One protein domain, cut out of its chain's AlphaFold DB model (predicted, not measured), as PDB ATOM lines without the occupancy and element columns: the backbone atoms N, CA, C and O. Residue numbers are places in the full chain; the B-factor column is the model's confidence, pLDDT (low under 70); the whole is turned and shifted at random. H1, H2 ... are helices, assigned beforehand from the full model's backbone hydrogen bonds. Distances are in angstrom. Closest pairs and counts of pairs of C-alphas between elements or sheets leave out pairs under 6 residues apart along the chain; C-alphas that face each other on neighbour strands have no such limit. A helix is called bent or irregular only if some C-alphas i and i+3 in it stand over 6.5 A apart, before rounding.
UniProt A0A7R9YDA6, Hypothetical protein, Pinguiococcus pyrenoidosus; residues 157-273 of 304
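This is residues 157 to 273 of the 304 residues of the protein "Hypothetical protein" of Pinguiococcus pyrenoidosus (UniProt A0A7R9YDA6). You are looking at a slender rod of three helices in an up-and-down bundle: the arm H1a, then H2 folding back beside it, then the long H3 running back again. The second arm of the bent first helix, H1b, turns off at one side, and residues 178 to 183 stick out there. The long link of residues 208 to 229 gathers at one end of the rod, and the tail of residues 262 to 273 trails off at the other. The printed part has 117 residues with three named helices, H1, H2 and H3 in chain order, and no named strand; its class is all helix. It is loose, with a radius of gyration of the C-alphas of 17.5 A, and spans 53 by 24 by 23 A.

Find C-alpha 157 at (-37.459, 12.189, -63.265), where H1, residues 157 to 180, begins. By its hydrogen bonds it was assigned as one helix, but it is bent: C-alphas 170 and 173 are 6.9 A apart. Its arms are H1a, residues 157 to 170, 22.0 A long, and H1b, residues 173 to 180, 10.9 A long. Next comes H2, residues 188 to 207, 28.1 A long, from C-alpha 188 at (-32.873, -4.731, -34.808). H3, residues 230 to 261, is 45.0 A long and ends at C-alpha 261 at (-29.322, -5.340, -18.709). It has a kink of 32 degrees near residue 254, and is neither bent nor irregular, but only just: C-alphas 256 and 259 are 6.5 A apart.

Start at Gly 170: its C-alpha is 4.1 A from that of Gly 198, the closest pair of H1a and H2, which touch at a shallow tilt of 24 degrees, opposite ways. H1a touches H3, with residues 232 to 243 of H3 alone, at a shallow tilt of 26 degrees, the same way; the closest C-alphas are those of Gly 170 and Cys 243, 5.6 A. H1a and H1b stand at a steep tilt of 45 degrees. H1b and H2 form a helical hairpin at a shallow tilt of 33 degrees, only just short of steep; their closest C-alphas, Pro 174 and Phe 191, are 5.6 A apart. H2 and H3 form another helical hairpin, with the C-alphas of Ser 194 and Cys 243 closest at 4.7 A. In H2 every O i to N i+4 pair is within hydrogen-bond range; in H1a 7 of 10 are, in H1b 2 of 4 and in H3 25 of 28.

The C-alphas of Pro 212 and Leu 273, the two farthest apart, are 56.5 A apart. The printed part has no cut; the link from H1 to H2 is short and that from H2 to H3 long. The mean pLDDT of the printed part is 73.7, and 41 residues are under 70, among them 209 to 221 and 258 to 273.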
ATOM      1  N   GLU A 157     -37.318  13.030 -64.449       51.84
ATOM      2  CA  GLU A 157     -37.459  12.189 -63.265       51.84
ATOM      3  C   GLU A 157     -36.540  10.953 -63.230       51.84
ATOM      4  O   GLU A 157     -36.659  10.117 -62.327       51.84
ATOM      5  N   LEU A 158     -35.541  10.832 -64.115       50.12
ATOM      6  CA  LEU A 158     -34.438   9.875 -63.902       50.12
ATOM      7  C   LEU A 158     -33.770  10.063 -62.520       50.12
ATOM      8  O   LEU A 158     -33.227   9.110 -61.944       50.12
ATOM      9  N   SER A 159     -33.894  11.256 -61.933       55.78
ATOM     10  CA  SER A 159     -33.543  11.565 -60.544       55.78
ATOM     11  C   SER A 159     -34.264  10.685 -59.503       55.78
ATOM     12  O   SER A 159     -33.671  10.348 -58.475       55.78
ATOM     13  N   ALA A 160     -35.475  10.190 -59.767       58.47
ATOM     14  CA  ALA A 160     -36.226   9.350 -58.831       58.47
ATOM     15  C   ALA A 160     -35.531   8.002 -58.556       58.47
ATOM     16  O   ALA A 160     -35.506   7.512 -57.421       58.47
ATOM     17  N   THR A 161     -34.889   7.413 -59.572       62.94
ATOM     18  CA  THR A 161     -34.100   6.175 -59.402       62.94
ATOM     19  C   THR A 161     -32.856   6.408 -58.544       62.94
ATOM     20  O   THR A 161     -32.461   5.560 -57.738       62.94
ATOM     21  N   THR A 162     -32.296   7.606 -58.653       68.25
ATOM     22  CA  THR A 162     -31.123   8.067 -57.919       68.25
ATOM     23  C   THR A 162     -31.446   8.315 -56.439       68.25
ATOM     24  O   THR A 162     -30.704   7.898 -55.540       68.25
ATOM     25  N   VAL A 163     -32.602   8.921 -56.165       72.88
ATOM     26  CA  VAL A 163     -33.129   9.139 -54.811       72.88
ATOM     27  C   VAL A 163     -33.415   7.800 -54.130       72.88
ATOM     28  O   VAL A 163     -32.957   7.563 -53.010       72.88
ATOM     29  N   SER A 164     -34.076   6.873 -54.831       75.75
ATOM     30  CA  SER A 164     -34.332   5.514 -54.334       75.75
ATOM     31  C   SER A 164     -33.036   4.766 -53.987       75.75
ATOM     32  O   SER A 164     -32.921   4.178 -52.909       75.75
ATOM     33  N   GLY A 165     -32.007   4.865 -54.838       76.12
ATOM     34  CA  GLY A 165     -30.685   4.291 -54.561       76.12
ATOM     35  C   GLY A 165     -30.052   4.823 -53.270       76.12
ATOM     36  O   GLY A 165     -29.472   4.055 -52.497       76.12
ATOM     37  N   THR A 166     -30.234   6.116 -52.995       79.94
ATOM     38  CA  THR A 166     -29.716   6.782 -51.790       79.94
ATOM     39  C   THR A 166     -30.454   6.318 -50.528       79.94
ATOM     40  O   THR A 166     -29.825   6.092 -49.495       79.94
ATOM     41  N   VAL A 167     -31.766   6.080 -50.609       81.81
ATOM     42  CA  VAL A 167     -32.556   5.499 -49.506       81.81
ATOM     43  C   VAL A 167     -32.090   4.072 -49.188       81.81
ATOM     44  O   VAL A 167     -31.846   3.726 -48.029       81.81
ATOM     45  N   VAL A 168     -31.923   3.238 -50.220       80.06
ATOM     46  CA  VAL A 168     -31.584   1.810 -50.079       80.06
ATOM     47  C   VAL A 168     -30.152   1.588 -49.583       80.06
ATOM     48  O   VAL A 168     -29.868   0.573 -48.945       80.06
ATOM     49  N   MET A 169     -29.248   2.548 -49.786       83.44
ATOM     50  CA  MET A 169     -27.875   2.514 -49.266       83.44
ATOM     51  C   MET A 169     -27.800   2.217 -47.756       83.44
ATOM     52  O   MET A 169     -26.863   1.542 -47.317       83.44
ATOM     53  N   GLY A 170     -28.797   2.640 -46.966       82.94
ATOM     54  CA  GLY A 170     -28.884   2.350 -45.528       82.94
ATOM     55  C   GLY A 170     -28.968   0.856 -45.183       82.94
ATOM     56  O   GLY A 170     -28.598   0.459 -44.077       82.94
ATOM     57  N   LEU A 171     -29.378   0.003 -46.129       83.00
ATOM     58  CA  LEU A 171     -29.378  -1.459 -45.989       83.00
ATOM     59  C   LEU A 171     -27.991  -2.088 -46.236       83.00
ATOM     60  O   LEU A 171     -27.767  -3.244 -45.871       83.00
ATOM     61  N   GLY A 172     -27.041  -1.324 -46.790       83.06
ATOM     62  CA  GLY A 172     -25.637  -1.691 -47.007       83.06
ATOM     63  C   GLY A 172     -24.971  -2.364 -45.804       83.06
ATOM     64  O   GLY A 172     -24.624  -3.549 -45.881       83.06
ATOM     65  N   PRO A 173     -24.777  -1.623 -44.699       83.00
ATOM     66  CA  PRO A 173     -24.080  -2.130 -43.523       83.00
ATOM     67  C   PRO A 173     -24.749  -3.357 -42.881       83.00
ATOM     68  O   PRO A 173     -24.032  -4.331 -42.641       83.00
ATOM     69  N   PRO A 174     -26.084  -3.396 -42.667       81.88
ATOM     70  CA  PRO A 174     -26.730  -4.577 -42.105       81.88
ATOM     71  C   PRO A 174     -26.558  -5.843 -42.950       81.88
ATOM     72  O   PRO A 174     -26.289  -6.905 -42.396       81.88
ATOM     73  N   VAL A 175     -26.653  -5.749 -44.281       79.38
ATOM     74  CA  VAL A 175     -26.475  -6.914 -45.164       79.38
ATOM     75  C   VAL A 175     -25.045  -7.441 -45.123       79.38
ATOM     76  O   VAL A 175     -24.840  -8.651 -45.031       79.38
ATOM     77  N   ILE A 176     -24.043  -6.557 -45.133       78.81
ATOM     78  CA  ILE A 176     -22.641  -6.968 -44.970       78.81
ATOM     79  C   ILE A 176     -22.448  -7.630 -43.603       78.81
ATOM     80  O   ILE A 176     -21.775  -8.654 -43.493       78.81
ATOM     81  N   ALA A 177     -23.075  -7.089 -42.562       77.81
ATOM     82  CA  ALA A 177     -22.983  -7.643 -41.225       77.81
ATOM     83  C   ALA A 177     -23.585  -9.053 -41.122       77.81
ATOM     84  O   ALA A 177     -23.035  -9.868 -40.390       77.81
ATOM     85  N   LEU A 178     -24.620  -9.403 -41.900       75.75
ATOM     86  CA  LEU A 178     -25.156 -10.776 -41.956       75.75
ATOM     87  C   LEU A 178     -24.130 -11.819 -42.435       75.75
ATOM     88  O   LEU A 178     -24.281 -13.003 -42.136       75.75
ATOM     89  N   VAL A 179     -23.091 -11.405 -43.168       75.44
ATOM     90  CA  VAL A 179     -22.006 -12.299 -43.612       75.44
ATOM     91  C   VAL A 179     -21.033 -12.608 -42.472       75.44
ATOM     92  O   VAL A 179     -20.516 -13.721 -42.392       75.44
ATOM     93  N   PHE A 180     -20.779 -11.637 -41.591       76.50
ATOM     94  CA  PHE A 180     -19.728 -11.719 -40.570       76.50
ATOM     95  C   PHE A 180     -20.247 -11.967 -39.150       76.50
ATOM     96  O   PHE A 180     -19.507 -12.486 -38.314       76.50
ATOM     97  N   LEU A 181     -21.492 -11.593 -38.853       73.88
ATOM     98  CA  LEU A 181     -22.090 -11.758 -37.534       73.88
ATOM     99  C   LEU A 181     -22.650 -13.174 -37.345       73.88
ATOM    100  O   LEU A 181     -23.157 -13.785 -38.290       73.88
ATOM    101  N   PRO A 182     -22.602 -13.709 -36.110       66.50
ATOM    102  CA  PRO A 182     -23.217 -14.990 -35.803       66.50
ATOM    103  C   PRO A 182     -24.727 -14.922 -36.056       66.50
ATOM    104  O   PRO A 182     -25.411 -14.028 -35.558       66.50
ATOM    105  N   LYS A 183     -25.246 -15.915 -36.788       64.31
ATOM    106  CA  LYS A 183     -26.664 -16.037 -37.193       64.31
ATOM    107  C   LYS A 183     -27.649 -16.141 -36.019       64.31
ATOM    108  O   LYS A 183     -28.856 -16.107 -36.220       64.31
ATOM    109  N   GLU A 184     -27.124 -16.297 -34.811       56.50
ATOM    110  CA  GLU A 184     -27.858 -16.449 -33.555       56.50
ATOM    111  C   GLU A 184     -28.140 -15.096 -32.872       56.50
ATOM    112  O   GLU A 184     -28.955 -15.024 -31.956       56.50
ATOM    113  N   GLY A 185     -27.485 -14.010 -33.307       60.44
ATOM    114  CA  GLY A 185     -27.675 -12.672 -32.750       60.44
ATOM    115  C   GLY A 185     -28.743 -11.864 -33.491       60.44
ATOM    116  O   GLY A 185     -28.629 -11.637 -34.694       60.44
ATOM    117  N   PHE A 186     -29.756 -11.389 -32.766       64.12
ATOM    118  CA  PHE A 186     -30.797 -10.491 -33.278       64.12
ATOM    119  C   PHE A 186     -30.483  -9.035 -32.886       64.12
ATOM    120  O   PHE A 186     -30.441  -8.727 -31.698       64.12
ATOM    121  N   TYR A 187     -30.265  -8.153 -33.873       75.56
ATOM    122  CA  TYR A 187     -29.801  -6.763 -33.679       75.56
ATOM    123  C   TYR A 187     -30.676  -5.735 -34.427       75.56
ATOM    124  O   TYR A 187     -30.255  -5.165 -35.443       75.56
ATOM    125  N   PRO A 188     -31.941  -5.529 -34.023       78.38
ATOM    126  CA  PRO A 188     -32.873  -4.731 -34.808       78.38
ATOM    127  C   PRO A 188     -32.637  -3.228 -34.714       78.38
ATOM    128  O   PRO A 188     -32.943  -2.547 -35.684       78.38
ATOM    129  N   LEU A 189     -32.101  -2.677 -33.619       82.06
ATOM    130  CA  LEU A 189     -31.785  -1.244 -33.559       82.06
ATOM    131  C   LEU A 189     -30.593  -0.930 -34.456       82.06
ATOM    132  O   LEU A 189     -30.591   0.101 -35.125       82.06
ATOM    133  N   SER A 190     -29.614  -1.832 -34.535       83.69
ATOM    134  CA  SER A 190     -28.498  -1.709 -35.476       83.69
ATOM    135  C   SER A 190     -28.995  -1.683 -36.922       83.69
ATOM    136  O   SER A 190     -28.599  -0.822 -37.705       83.69
ATOM    137  N   PHE A 191     -29.929  -2.578 -37.260       83.69
ATOM    138  CA  PHE A 191     -30.569  -2.618 -38.574       83.69
ATOM    139  C   PHE A 191     -31.390  -1.348 -38.858       83.69
ATOM    140  O   PHE A 191     -31.201  -0.684 -39.877       83.69
ATOM    141  N   LEU A 192     -32.290  -0.999 -37.939       87.75
ATOM    142  CA  LEU A 192     -33.286   0.048 -38.123       87.75
ATOM    143  C   LEU A 192     -32.653   1.447 -38.123       87.75
ATOM    144  O   LEU A 192     -33.082   2.305 -38.888       87.75
ATOM    145  N   SER A 193     -31.608   1.671 -37.317       87.31
ATOM    146  CA  SER A 193     -30.862   2.938 -37.292       87.31
ATOM    147  C   SER A 193     -30.141   3.210 -38.611       87.31
ATOM    148  O   SER A 193     -30.270   4.306 -39.150       87.31
ATOM    149  N   SER A 194     -29.443   2.214 -39.166       89.00
ATOM    150  CA  SER A 194     -28.780   2.328 -40.470       89.00
ATOM    151  C   SER A 194     -29.790   2.567 -41.595       89.00
ATOM    152  O   SER A 194     -29.578   3.434 -42.442       89.00
ATOM    153  N   PHE A 195     -30.920   1.849 -41.580       87.69
ATOM    154  CA  PHE A 195     -31.981   2.017 -42.572       87.69
ATOM    155  C   PHE A 195     -32.605   3.416 -42.534       87.69
ATOM    156  O   PHE A 195     -32.628   4.096 -43.558       87.69
ATOM    157  N   TRP A 196     -33.082   3.868 -41.369       89.62
ATOM    158  CA  TRP A 196     -33.730   5.178 -41.276       89.62
ATOM    159  C   TRP A 196     -32.764   6.321 -41.528       89.62
ATOM    160  O   TRP A 196     -33.172   7.301 -42.134       89.62
ATOM    161  N   LEU A 197     -31.494   6.194 -41.134       89.69
ATOM    162  CA  LEU A 197     -30.501   7.208 -41.467       89.69
ATOM    163  C   LEU A 197     -30.321   7.330 -42.986       89.69
ATOM    164  O   LEU A 197     -30.335   8.443 -43.507       89.69
ATOM    165  N   GLY A 198     -30.220   6.204 -43.701       87.25
ATOM    166  CA  GLY A 198     -30.184   6.193 -45.167       87.25
ATOM    167  C   GLY A 198     -31.448   6.794 -45.787       87.25
ATOM    168  O   GLY A 198     -31.356   7.652 -46.661       87.25
ATOM    169  N   ALA A 199     -32.627   6.428 -45.277       87.56
ATOM    170  CA  ALA A 199     -33.900   6.979 -45.734       87.56
ATOM    171  C   ALA A 199     -33.993   8.496 -45.515       87.56
ATOM    172  O   ALA A 199     -34.339   9.226 -46.439       87.56
ATOM    173  N   THR A 200     -33.631   8.990 -44.327       87.75
ATOM    174  CA  THR A 200     -33.605  10.426 -44.026       87.75
ATOM    175  C   THR A 200     -32.643  11.169 -44.945       87.75
ATOM    176  O   THR A 200     -33.004  12.223 -45.453       87.75
ATOM    177  N   LEU A 201     -31.454  10.623 -45.222       85.94
ATOM    178  CA  LEU A 201     -30.511  11.232 -46.166       85.94
ATOM    179  C   LEU A 201     -31.040  11.246 -47.607       85.94
ATOM    180  O   LEU A 201     -30.827  12.230 -48.307       85.94
ATOM    181  N   GLY A 202     -31.755  10.203 -48.034       83.56
ATOM    182  CA  GLY A 202     -32.422  10.175 -49.338       83.56
ATOM    183  C   GLY A 202     -33.519  11.237 -49.463       83.56
ATOM    184  O   GLY A 202     -33.557  11.955 -50.458       83.56
ATOM    185  N   PHE A 203     -34.354  11.407 -48.430       83.38
ATOM    186  CA  PHE A 203     -35.343  12.491 -48.393       83.38
ATOM    187  C   PHE A 203     -34.684  13.873 -48.365       83.38
ATOM    188  O   PHE A 203     -35.119  14.765 -49.083       83.38
ATOM    189  N   LEU A 204     -33.612  14.054 -47.588       83.19
ATOM    190  CA  LEU A 204     -32.854  15.308 -47.572       83.19
ATOM    191  C   LEU A 204     -32.242  15.624 -48.941       83.19
ATOM    192  O   LEU A 204     -32.234  16.781 -49.337       83.19
ATOM    193  N   TYR A 205     -31.760  14.618 -49.674       80.94
ATOM    194  CA  TYR A 205     -31.267  14.807 -51.038       80.94
ATOM    195  C   TYR A 205     -32.381  15.259 -51.992       80.94
ATOM    196  O   TYR A 205     -32.161  16.195 -52.754       80.94
ATOM    197  N   GLN A 206     -33.571  14.652 -51.911       78.88
ATOM    198  CA  GLN A 206     -34.735  15.061 -52.705       78.88
ATOM    199  C   GLN A 206     -35.103  16.528 -52.437       78.88
ATOM    200  O   GLN A 206     -35.094  17.337 -53.359       78.88
ATOM    201  N   TYR A 207     -35.320  16.894 -51.170       76.12
ATOM    202  CA  TYR A 207     -35.660  18.271 -50.791       76.12
ATOM    203  C   TYR A 207     -34.529  19.274 -51.059       76.12
ATOM    204  O   TYR A 207     -34.787  20.453 -51.249       76.12
ATOM    205  N   SER A 208     -33.270  18.824 -51.109       73.31
ATOM    206  CA  SER A 208     -32.127  19.672 -51.479       73.31
ATOM    207  C   SER A 208     -32.050  19.973 -52.983       73.31
ATOM    208  O   SER A 208     -31.233  20.814 -53.381       73.31
ATOM    209  N   ASN A 209     -32.801  19.249 -53.815       69.19
ATOM    210  CA  ASN A 209     -32.841  19.432 -55.267       69.19
ATOM    211  C   ASN A 209     -34.109  20.142 -55.753       69.19
ATOM    212  O   ASN A 209     -34.162  20.513 -56.919       69.19
ATOM    213  N   GLU A 210     -35.106  20.340 -54.890       64.44
ATOM    214  CA  GLU A 210     -36.300  21.120 -55.222       64.44
ATOM    215  C   GLU A 210     -35.968  22.624 -55.190       64.44
ATOM    216  O   GLU A 210     -35.324  23.110 -54.259       64.44
ATOM    217  N   GLU A 211     -36.373  23.364 -56.231       56.56
ATOM    218  CA  GLU A 211     -36.313  24.829 -56.251       56.56
ATOM    219  C   GLU A 211     -37.674  25.426 -55.842       56.56
ATOM    220  O   GLU A 211     -38.690  25.091 -56.459       56.56
ATOM    221  N   PRO A 212     -37.732  26.363 -54.871       52.19
ATOM    222  CA  PRO A 212     -36.624  26.896 -54.075       52.19
ATOM    223  C   PRO A 212     -36.125  25.910 -53.002       52.19
ATOM    224  O   PRO A 212     -36.904  25.136 -52.461       52.19
ATOM    225  N   ASP A 213     -34.829  25.990 -52.669       55.31
ATOM    226  CA  ASP A 213     -34.189  25.164 -51.631       55.31
ATOM    227  C   ASP A 213     -34.797  25.454 -50.250       55.31
ATOM    228  O   ASP A 213     -34.354  26.353 -49.524       55.31
ATOM    229  N   ASP A 214     -35.817  24.680 -49.889       55.59
ATOM    230  CA  ASP A 214     -36.564  24.816 -48.638       55.59
ATOM    231  C   ASP A 214     -35.713  24.488 -47.393       55.59
ATOM    232  O   ASP A 214     -36.097  24.828 -46.270       55.59
ATOM    233  N   ILE A 215     -34.541  23.852 -47.558       60.09
ATOM    234  CA  ILE A 215     -33.693  23.378 -46.449       60.09
ATOM    235  C   ILE A 215     -32.313  24.049 -46.354       60.09
ATOM    236  O   ILE A 215     -31.549  23.734 -45.437       60.09
ATOM    237  N   HIS A 216     -31.986  25.000 -47.237       60.56
ATOM    238  CA  HIS A 216     -30.696  25.714 -47.268       60.56
ATOM    239  C   HIS A 216     -29.457  24.785 -47.299       60.56
ATOM    240  O   HIS A 216     -28.374  25.147 -46.812       60.56
ATOM    241  N   MET A 217     -29.602  23.570 -47.843       59.66
ATOM    242  CA  MET A 217     -28.507  22.599 -48.009       59.66
ATOM    243  C   MET A 217     -27.843  22.689 -49.390       59.66
ATOM    244  O   MET A 217     -26.896  21.954 -49.659       59.66
ATOM    245  N   ASN A 218     -28.237  23.644 -50.232       60.56
ATOM    246  CA  ASN A 218     -27.580  23.951 -51.500       60.56
ATOM    247  C   ASN A 218     -26.362  24.885 -51.309       60.56
ATOM    248  O   ASN A 218     -26.299  25.985 -51.847       60.56
ATOM    249  N   ASN A 219     -25.405  24.469 -50.474       62.25
ATOM    250  CA  ASN A 219     -24.119  25.150 -50.279       62.25
ATOM    251  C   ASN A 219     -22.973  24.245 -50.753       62.25
ATOM    252  O   ASN A 219     -23.048  23.031 -50.557       62.25
ATOM    253  N   ASP A 220     -21.854  24.834 -51.197       62.81
ATOM    254  CA  ASP A 220     -20.617  24.148 -51.647       62.81
ATOM    255  C   ASP A 220     -20.052  23.107 -50.650       62.81
ATOM    256  O   ASP A 220     -19.162  22.322 -50.965       62.81
ATOM    257  N   ARG A 221     -20.543  23.095 -49.403       67.25
ATOM    258  CA  ARG A 221     -20.168  22.130 -48.357       67.25
ATOM    259  C   ARG A 221     -20.747  20.727 -48.566       67.25
ATOM    260  O   ARG A 221     -20.219  19.781 -47.979       67.25
ATOM    261  N   TYR A 222     -21.827  20.607 -49.336       71.62
ATOM    262  CA  TYR A 222     -22.565  19.357 -49.562       71.62
ATOM    263  C   TYR A 222     -22.347  18.794 -50.971       71.62
ATOM    264  O   TYR A 222     -23.127  17.981 -51.464       71.62
ATOM    265  N   GLU A 223     -21.267  19.223 -51.618       79.81
ATOM    266  CA  GLU A 223     -20.868  18.798 -52.950       79.81
ATOM    267  C   GLU A 223     -19.469  18.179 -52.885       79.81
ATOM    268  O   GLU A 223     -18.616  18.605 -52.102       79.81
ATOM    269  N   LEU A 224     -19.237  17.128 -53.672       79.31
ATOM    270  CA  LEU A 224     -17.937  16.473 -53.757       79.31
ATOM    271  C   LEU A 224     -17.514  16.357 -55.223       79.31
ATOM    272  O   LEU A 224     -18.122  15.609 -55.985       79.31
ATOM    273  N   GLY A 225     -16.435  17.055 -55.583       78.44
ATOM    274  CA  GLY A 225     -15.865  17.048 -56.932       78.44
ATOM    275  C   GLY A 225     -16.570  17.984 -57.917       78.44
ATOM    276  O   GLY A 225     -17.478  18.728 -57.552       78.44
ATOM    277  N   ASP A 226     -16.128  17.918 -59.172       70.38
ATOM    278  CA  ASP A 226     -16.641  18.717 -60.285       70.38
ATOM    279  C   ASP A 226     -17.512  17.842 -61.206       70.38
ATOM    280  O   ASP A 226     -17.124  16.723 -61.547       70.38
ATOM    281  N   GLY A 227     -18.692  18.338 -61.599       70.44
ATOM    282  CA  GLY A 227     -19.604  17.672 -62.544       70.44
ATOM    283  C   GLY A 227     -21.067  17.593 -62.086       70.44
ATOM    284  O   GLY A 227     -21.399  17.910 -60.942       70.44
ATOM    285  N   SER A 228     -21.944  17.124 -62.978       69.69
ATOM    286  CA  SER A 228     -23.410  17.117 -62.804       69.69
ATOM    287  C   SER A 228     -23.900  16.257 -61.629       69.69
ATOM    288  O   SER A 228     -24.939  16.532 -61.039       69.69
ATOM    289  N   TYR A 229     -23.117  15.255 -61.211       73.75
ATOM    290  CA  TYR A 229     -23.457  14.342 -60.107       73.75
ATOM    291  C   TYR A 229     -22.740  14.657 -58.778       73.75
ATOM    292  O   TYR A 229     -22.738  13.829 -57.864       73.75
ATOM    293  N   ARG A 230     -22.137  15.845 -58.626       79.12
ATOM    294  CA  ARG A 230     -21.338  16.230 -57.440       79.12
ATOM    295  C   ARG A 230     -22.090  16.131 -56.108       79.12
ATOM    296  O   ARG A 230     -21.546  15.646 -55.113       79.12
ATOM    297  N   LYS A 231     -23.359  16.552 -56.087       80.44
ATOM    298  CA  LYS A 231     -24.217  16.505 -54.892       80.44
ATOM    299  C   LYS A 231     -24.596  15.059 -54.570       80.44
ATOM    300  O   LYS A 231     -24.457  14.608 -53.436       80.44
ATOM    301  N   LEU A 232     -24.971  14.287 -55.592       81.88
ATOM    302  CA  LEU A 232     -25.285  12.867 -55.446       81.88
ATOM    303  C   LEU A 232     -24.107  12.063 -54.879       81.88
ATOM    304  O   LEU A 232     -24.291  11.197 -54.016       81.88
ATOM    305  N   LEU A 233     -22.897  12.338 -55.367       84.19
ATOM    306  CA  LEU A 233     -21.686  11.669 -54.909       84.19
ATOM    307  C   LEU A 233     -21.442  11.938 -53.422       84.19
ATOM    308  O   LEU A 233     -21.173  10.999 -52.671       84.19
ATOM    309  N   TRP A 234     -21.584  13.193 -52.985       85.88
ATOM    310  CA  TRP A 234     -21.442  13.564 -51.578       85.88
ATOM    311  C   TRP A 234     -22.423  12.790 -50.690       85.88
ATOM    312  O   TRP A 234     -21.995  12.126 -49.744       85.88
ATOM    313  N   PHE A 235     -23.719  12.798 -51.033       84.50
ATOM    314  CA  PHE A 235     -24.758  12.120 -50.249       84.50
ATOM    315  C   PHE A 235     -24.526  10.608 -50.163       84.50
ATOM    316  O   PHE A 235     -24.683  10.026 -49.088       84.50
ATOM    317  N   ASN A 236     -24.081   9.968 -51.248       87.31
ATOM    318  CA  ASN A 236     -23.791   8.534 -51.238       87.31
ATOM    319  C   ASN A 236     -22.518   8.185 -50.456       87.31
ATOM    320  O   ASN A 236     -22.498   7.209 -49.705       87.31
ATOM    321  N   VAL A 237     -21.444   8.967 -50.587       87.44
ATOM    322  CA  VAL A 237     -20.190   8.700 -49.867       87.44
ATOM    323  C   VAL A 237     -20.374   8.959 -48.374       87.44
ATOM    324  O   VAL A 237     -20.166   8.058 -47.557       87.44
ATOM    325  N   VAL A 238     -20.810  10.166 -48.007       87.19
ATOM    326  CA  VAL A 238     -21.020  10.553 -46.606       87.19
ATOM    327  C   VAL A 238     -22.114   9.706 -45.979       87.19
ATOM    328  O   VAL A 238     -21.958   9.240 -44.848       87.19
ATOM    329  N   GLY A 239     -23.192   9.437 -46.711       87.00
ATOM    330  CA  GLY A 239     -24.276   8.605 -46.221       87.00
ATOM    331  C   GLY A 239     -23.870   7.151 -46.015       87.00
ATOM    332  O   GLY A 239     -24.240   6.584 -44.991       87.00
ATOM    333  N   THR A 240     -23.028   6.566 -46.876       87.12
ATOM    334  CA  THR A 240     -22.509   5.202 -46.660       87.12
ATOM    335  C   THR A 240     -21.709   5.124 -45.360       87.12
ATOM    336  O   THR A 240     -21.949   4.238 -44.536       87.12
ATOM    337  N   PHE A 241     -20.782   6.063 -45.139       89.44
ATOM    338  CA  PHE A 241     -19.982   6.090 -43.911       89.44
ATOM    339  C   PHE A 241     -20.825   6.385 -42.670       89.44
ATOM    340  O   PHE A 241     -20.604   5.777 -41.625       89.44
ATOM    341  N   SER A 242     -21.819   7.265 -42.787       88.94
ATOM    342  CA  SER A 242     -22.730   7.597 -41.689       88.94
ATOM    343  C   SER A 242     -23.615   6.407 -41.316       88.94
ATOM    344  O   SER A 242     -23.735   6.086 -40.136       88.94
ATOM    345  N   CYS A 243     -24.168   5.692 -42.302       89.31
ATOM    346  CA  CYS A 243     -24.948   4.471 -42.083       89.31
ATOM    347  C   CYS A 243     -24.091   3.373 -41.445       89.31
ATOM    348  O   CYS A 243     -24.523   2.734 -40.489       89.31
ATOM    349  N   LEU A 244     -22.849   3.192 -41.909       88.88
ATOM    350  CA  LEU A 244     -21.910   2.245 -41.305       88.88
ATOM    351  C   LEU A 244     -21.564   2.627 -39.857       88.88
ATOM    352  O   LEU A 244     -21.554   1.767 -38.978       88.88
ATOM    353  N   GLY A 245     -21.311   3.911 -39.595       88.94
ATOM    354  CA  GLY A 245     -21.029   4.423 -38.255       88.94
ATOM    355  C   GLY A 245     -22.208   4.235 -37.300       88.94
ATOM    356  O   GLY A 245     -22.020   3.744 -36.189       88.94
ATOM    357  N   ALA A 246     -23.426   4.554 -37.749       89.25
ATOM    358  CA  ALA A 246     -24.651   4.324 -36.991       89.25
ATOM    359  C   ALA A 246     -24.852   2.832 -36.704       89.25
ATOM    360  O   ALA A 246     -25.051   2.460 -35.550       89.25
ATOM    361  N   PHE A 247     -24.697   1.976 -37.717       88.88
ATOM    362  CA  PHE A 247     -24.778   0.529 -37.550       88.88
ATOM    363  C   PHE A 247     -23.818   0.029 -36.462       88.88
ATOM    364  O   PHE A 247     -24.246  -0.660 -35.543       88.88
ATOM    365  N   ILE A 248     -22.537   0.410 -36.521       87.94
ATOM    366  CA  ILE A 248     -21.523  -0.023 -35.544       87.94
ATOM    367  C   ILE A 248     -21.833   0.516 -34.142       87.94
ATOM    368  O   ILE A 248     -21.696  -0.212 -33.159       87.94
ATOM    369  N   LEU A 249     -22.262   1.775 -34.032       89.00
ATOM    370  CA  LEU A 249     -22.593   2.398 -32.751       89.00
ATOM    371  C   LEU A 249     -23.755   1.673 -32.068       89.00
ATOM    372  O   LEU A 249     -23.644   1.294 -30.900       89.00
ATOM    373  N   PHE A 250     -24.850   1.450 -32.798       87.19
ATOM    374  CA  PHE A 250     -26.016   0.748 -32.269       87.19
ATOM    375  C   PHE A 250     -25.738  -0.738 -32.043       87.19
ATOM    376  O   PHE A 250     -26.223  -1.287 -31.057       87.19
ATOM    377  N   PHE A 251     -24.869  -1.353 -32.847       85.38
ATOM    378  CA  PHE A 251     -24.419  -2.727 -32.632       85.38
ATOM    379  C   PHE A 251     -23.651  -2.876 -31.322       85.38
ATOM    380  O   PHE A 251     -23.959  -3.751 -30.514       85.38
ATOM    381  N   CYS A 252     -22.694  -1.984 -31.056       84.50
ATOM    382  CA  CYS A 252     -21.977  -1.961 -29.784       84.50
ATOM    383  C   CYS A 252     -22.931  -1.711 -28.605       84.50
ATOM    384  O   CYS A 252     -22.804  -2.352 -27.561       84.50
ATOM    385  N   LEU A 253     -23.909  -0.817 -28.766       85.56
ATOM    386  CA  LEU A 253     -24.905  -0.524 -27.737       85.56
ATOM    387  C   LEU A 253     -25.784  -1.751 -27.440       85.56
ATOM    388  O   LEU A 253     -25.951  -2.126 -26.277       85.56
ATOM    389  N   GLU A 254     -26.304  -2.417 -28.470       79.56
ATOM    390  CA  GLU A 254     -27.120  -3.623 -28.319       79.56
ATOM    391  C   GLU A 254     -26.328  -4.771 -27.690       79.56
ATOM    392  O   GLU A 254     -26.777  -5.385 -26.718       79.56
ATOM    393  N   HIS A 255     -25.124  -5.023 -28.203       77.00
ATOM    394  CA  HIS A 255     -24.315  -6.160 -27.791       77.00
ATOM    395  C   HIS A 255     -23.755  -6.005 -26.370       77.00
ATOM    396  O   HIS A 255     -23.816  -6.949 -25.581       77.00
ATOM    397  N   PHE A 256     -23.231  -4.827 -26.010       77.19
ATOM    398  CA  PHE A 256     -22.567  -4.630 -24.716       77.19
ATOM    399  C   PHE A 256     -23.500  -4.148 -23.600       77.19
ATOM    400  O   PHE A 256     -23.268  -4.483 -22.434       77.19
ATOM    401  N   ILE A 257     -24.537  -3.365 -23.920       74.69
ATOM    402  CA  ILE A 257     -25.375  -2.703 -22.909       74.69
ATOM    403  C   ILE A 257     -26.723  -3.411 -22.780       74.69
ATOM    404  O   ILE A 257     -27.041  -3.915 -21.698       74.69
ATOM    405  N   LEU A 258     -27.498  -3.482 -23.868       68.50
ATOM    406  CA  LEU A 258     -28.891  -3.949 -23.823       68.50
ATOM    407  C   LEU A 258     -29.005  -5.451 -23.553       68.50
ATOM    408  O   LEU A 258     -29.746  -5.830 -22.647       68.50
ATOM    409  N   ASN A 259     -28.212  -6.291 -24.227       65.81
ATOM    410  CA  ASN A 259     -28.221  -7.744 -23.987       65.81
ATOM    411  C   ASN A 259     -27.871  -8.126 -22.542       65.81
ATOM    412  O   ASN A 259     -28.283  -9.179 -22.049       65.81
ATOM    413  N   LYS A 260     -27.113  -7.276 -21.844       64.12
ATOM    414  CA  LYS A 260     -26.680  -7.534 -20.469       64.12
ATOM    415  C   LYS A 260     -27.686  -7.053 -19.415       64.12
ATOM    416  O   LYS A 260     -27.710  -7.627 -18.330       64.12
ATOM    417  N   HIS A 261     -28.505  -6.041 -19.716       61.91
ATOM    418  CA  HIS A 261     -29.322  -5.340 -18.709       61.91
ATOM    419  C   HIS A 261     -30.835  -5.403 -18.938       61.91
ATOM    420  O   HIS A 261     -31.581  -5.050 -18.030       61.91
ATOM    421  N   VAL A 262     -31.307  -5.827 -20.114       61.59
ATOM    422  CA  VAL A 262     -32.736  -5.779 -20.450       61.59
ATOM    423  C   VAL A 262     -33.218  -7.157 -20.905       61.59
ATOM    424  O   VAL A 262     -32.928  -7.596 -22.016       61.59
ATOM    425  N   ASP A 263     -33.996  -7.829 -20.051       57.41
ATOM    426  CA  ASP A 263     -34.488  -9.195 -20.296       57.41
ATOM    427  C   ASP A 263     -35.442  -9.298 -21.500       57.41
ATOM    428  O   ASP A 263     -35.458 -10.323 -22.175       57.41
ATOM    429  N   PHE A 264     -36.135  -8.209 -21.865       60.16
ATOM    430  CA  PHE A 264     -36.998  -8.135 -23.059       60.16
ATOM    431  C   PHE A 264     -36.279  -8.517 -24.367       60.16
ATOM    432  O   PHE A 264     -36.909  -8.985 -25.314       60.16
ATOM    433  N   TRP A 265     -34.957  -8.328 -24.428       52.78
ATOM    434  CA  TRP A 265     -34.141  -8.666 -25.597       52.78
ATOM    435  C   TRP A 265     -33.646 -10.119 -25.600       52.78
ATOM    436  O   TRP A 265     -33.301 -10.634 -26.661       52.78
ATOM    437  N   LYS A 266     -33.666 -10.806 -24.450       51.16
ATOM    438  CA  LYS A 266     -33.296 -12.228 -24.344       51.16
ATOM    439  C   LYS A 266     -34.384 -13.142 -24.909       51.16
ATOM    440  O   LYS A 266     -34.063 -14.105 -25.597       51.16
ATOM    441  N   ASP A 267     -35.653 -12.791 -24.702       47.53
ATOM    442  CA  ASP A 267     -36.810 -13.616 -25.090       47.53
ATOM    443  C   ASP A 267     -37.113 -13.622 -26.602       47.53
ATOM    444  O   ASP A 267     -37.947 -14.397 -27.066       47.53
ATOM    445  N   ARG A 268     -36.445 -12.769 -27.394       52.31
ATOM    446  CA  ARG A 268     -36.591 -12.721 -28.862       52.31
ATOM    447  C   ARG A 268     -35.569 -13.559 -29.624       52.31
ATOM    448  O   ARG A 268     -35.663 -13.634 -30.849       52.31
ATOM    449  N   GLN A 269     -34.599 -14.174 -28.945       49.28
ATOM    450  CA  GLN A 269     -33.766 -15.172 -29.610       49.28
ATOM    451  C   GLN A 269     -34.678 -16.332 -30.029       49.28
ATOM    452  O   GLN A 269     -35.472 -16.791 -29.203       49.28
ATOM    453  N   PRO A 270     -34.619 -16.801 -31.291       40.97
ATOM    454  CA  PRO A 270     -35.340 -18.009 -31.654       40.97
ATOM    455  C   PRO A 270     -34.936 -19.090 -30.647       40.97
ATOM    456  O   PRO A 270     -33.745 -19.166 -30.321       40.97
ATOM    457  N   PRO A 271     -35.884 -19.882 -30.108       39.38
ATOM    458  CA  PRO A 271     -35.540 -20.941 -29.172       39.38
ATOM    459  C   PRO A 271     -34.417 -21.734 -29.817       39.38
ATOM    460  O   PRO A 271     -34.579 -22.166 -30.963       39.38
ATOM    461  N   ALA A 272     -33.267 -21.806 -29.131       40.19
ATOM    462  CA  ALA A 272     -32.079 -22.481 -29.629       40.19
ATOM    463  C   ALA A 272     -32.556 -23.768 -30.283       40.19
ATOM    464  O   ALA A 272     -33.205 -24.565 -29.601       40.19
ATOM    465  N   LEU A 273     -32.358 -23.898 -31.601       40.72
ATOM    466  CA  LEU A 273     -32.723 -25.092 -32.352       40.72
ATOM    467  C   LEU A 273     -32.142 -26.255 -31.564       40.72
ATOM    468  O   LEU A 273     -30.923 -26.435 -31.536       40.72
TER     469      LEU A 273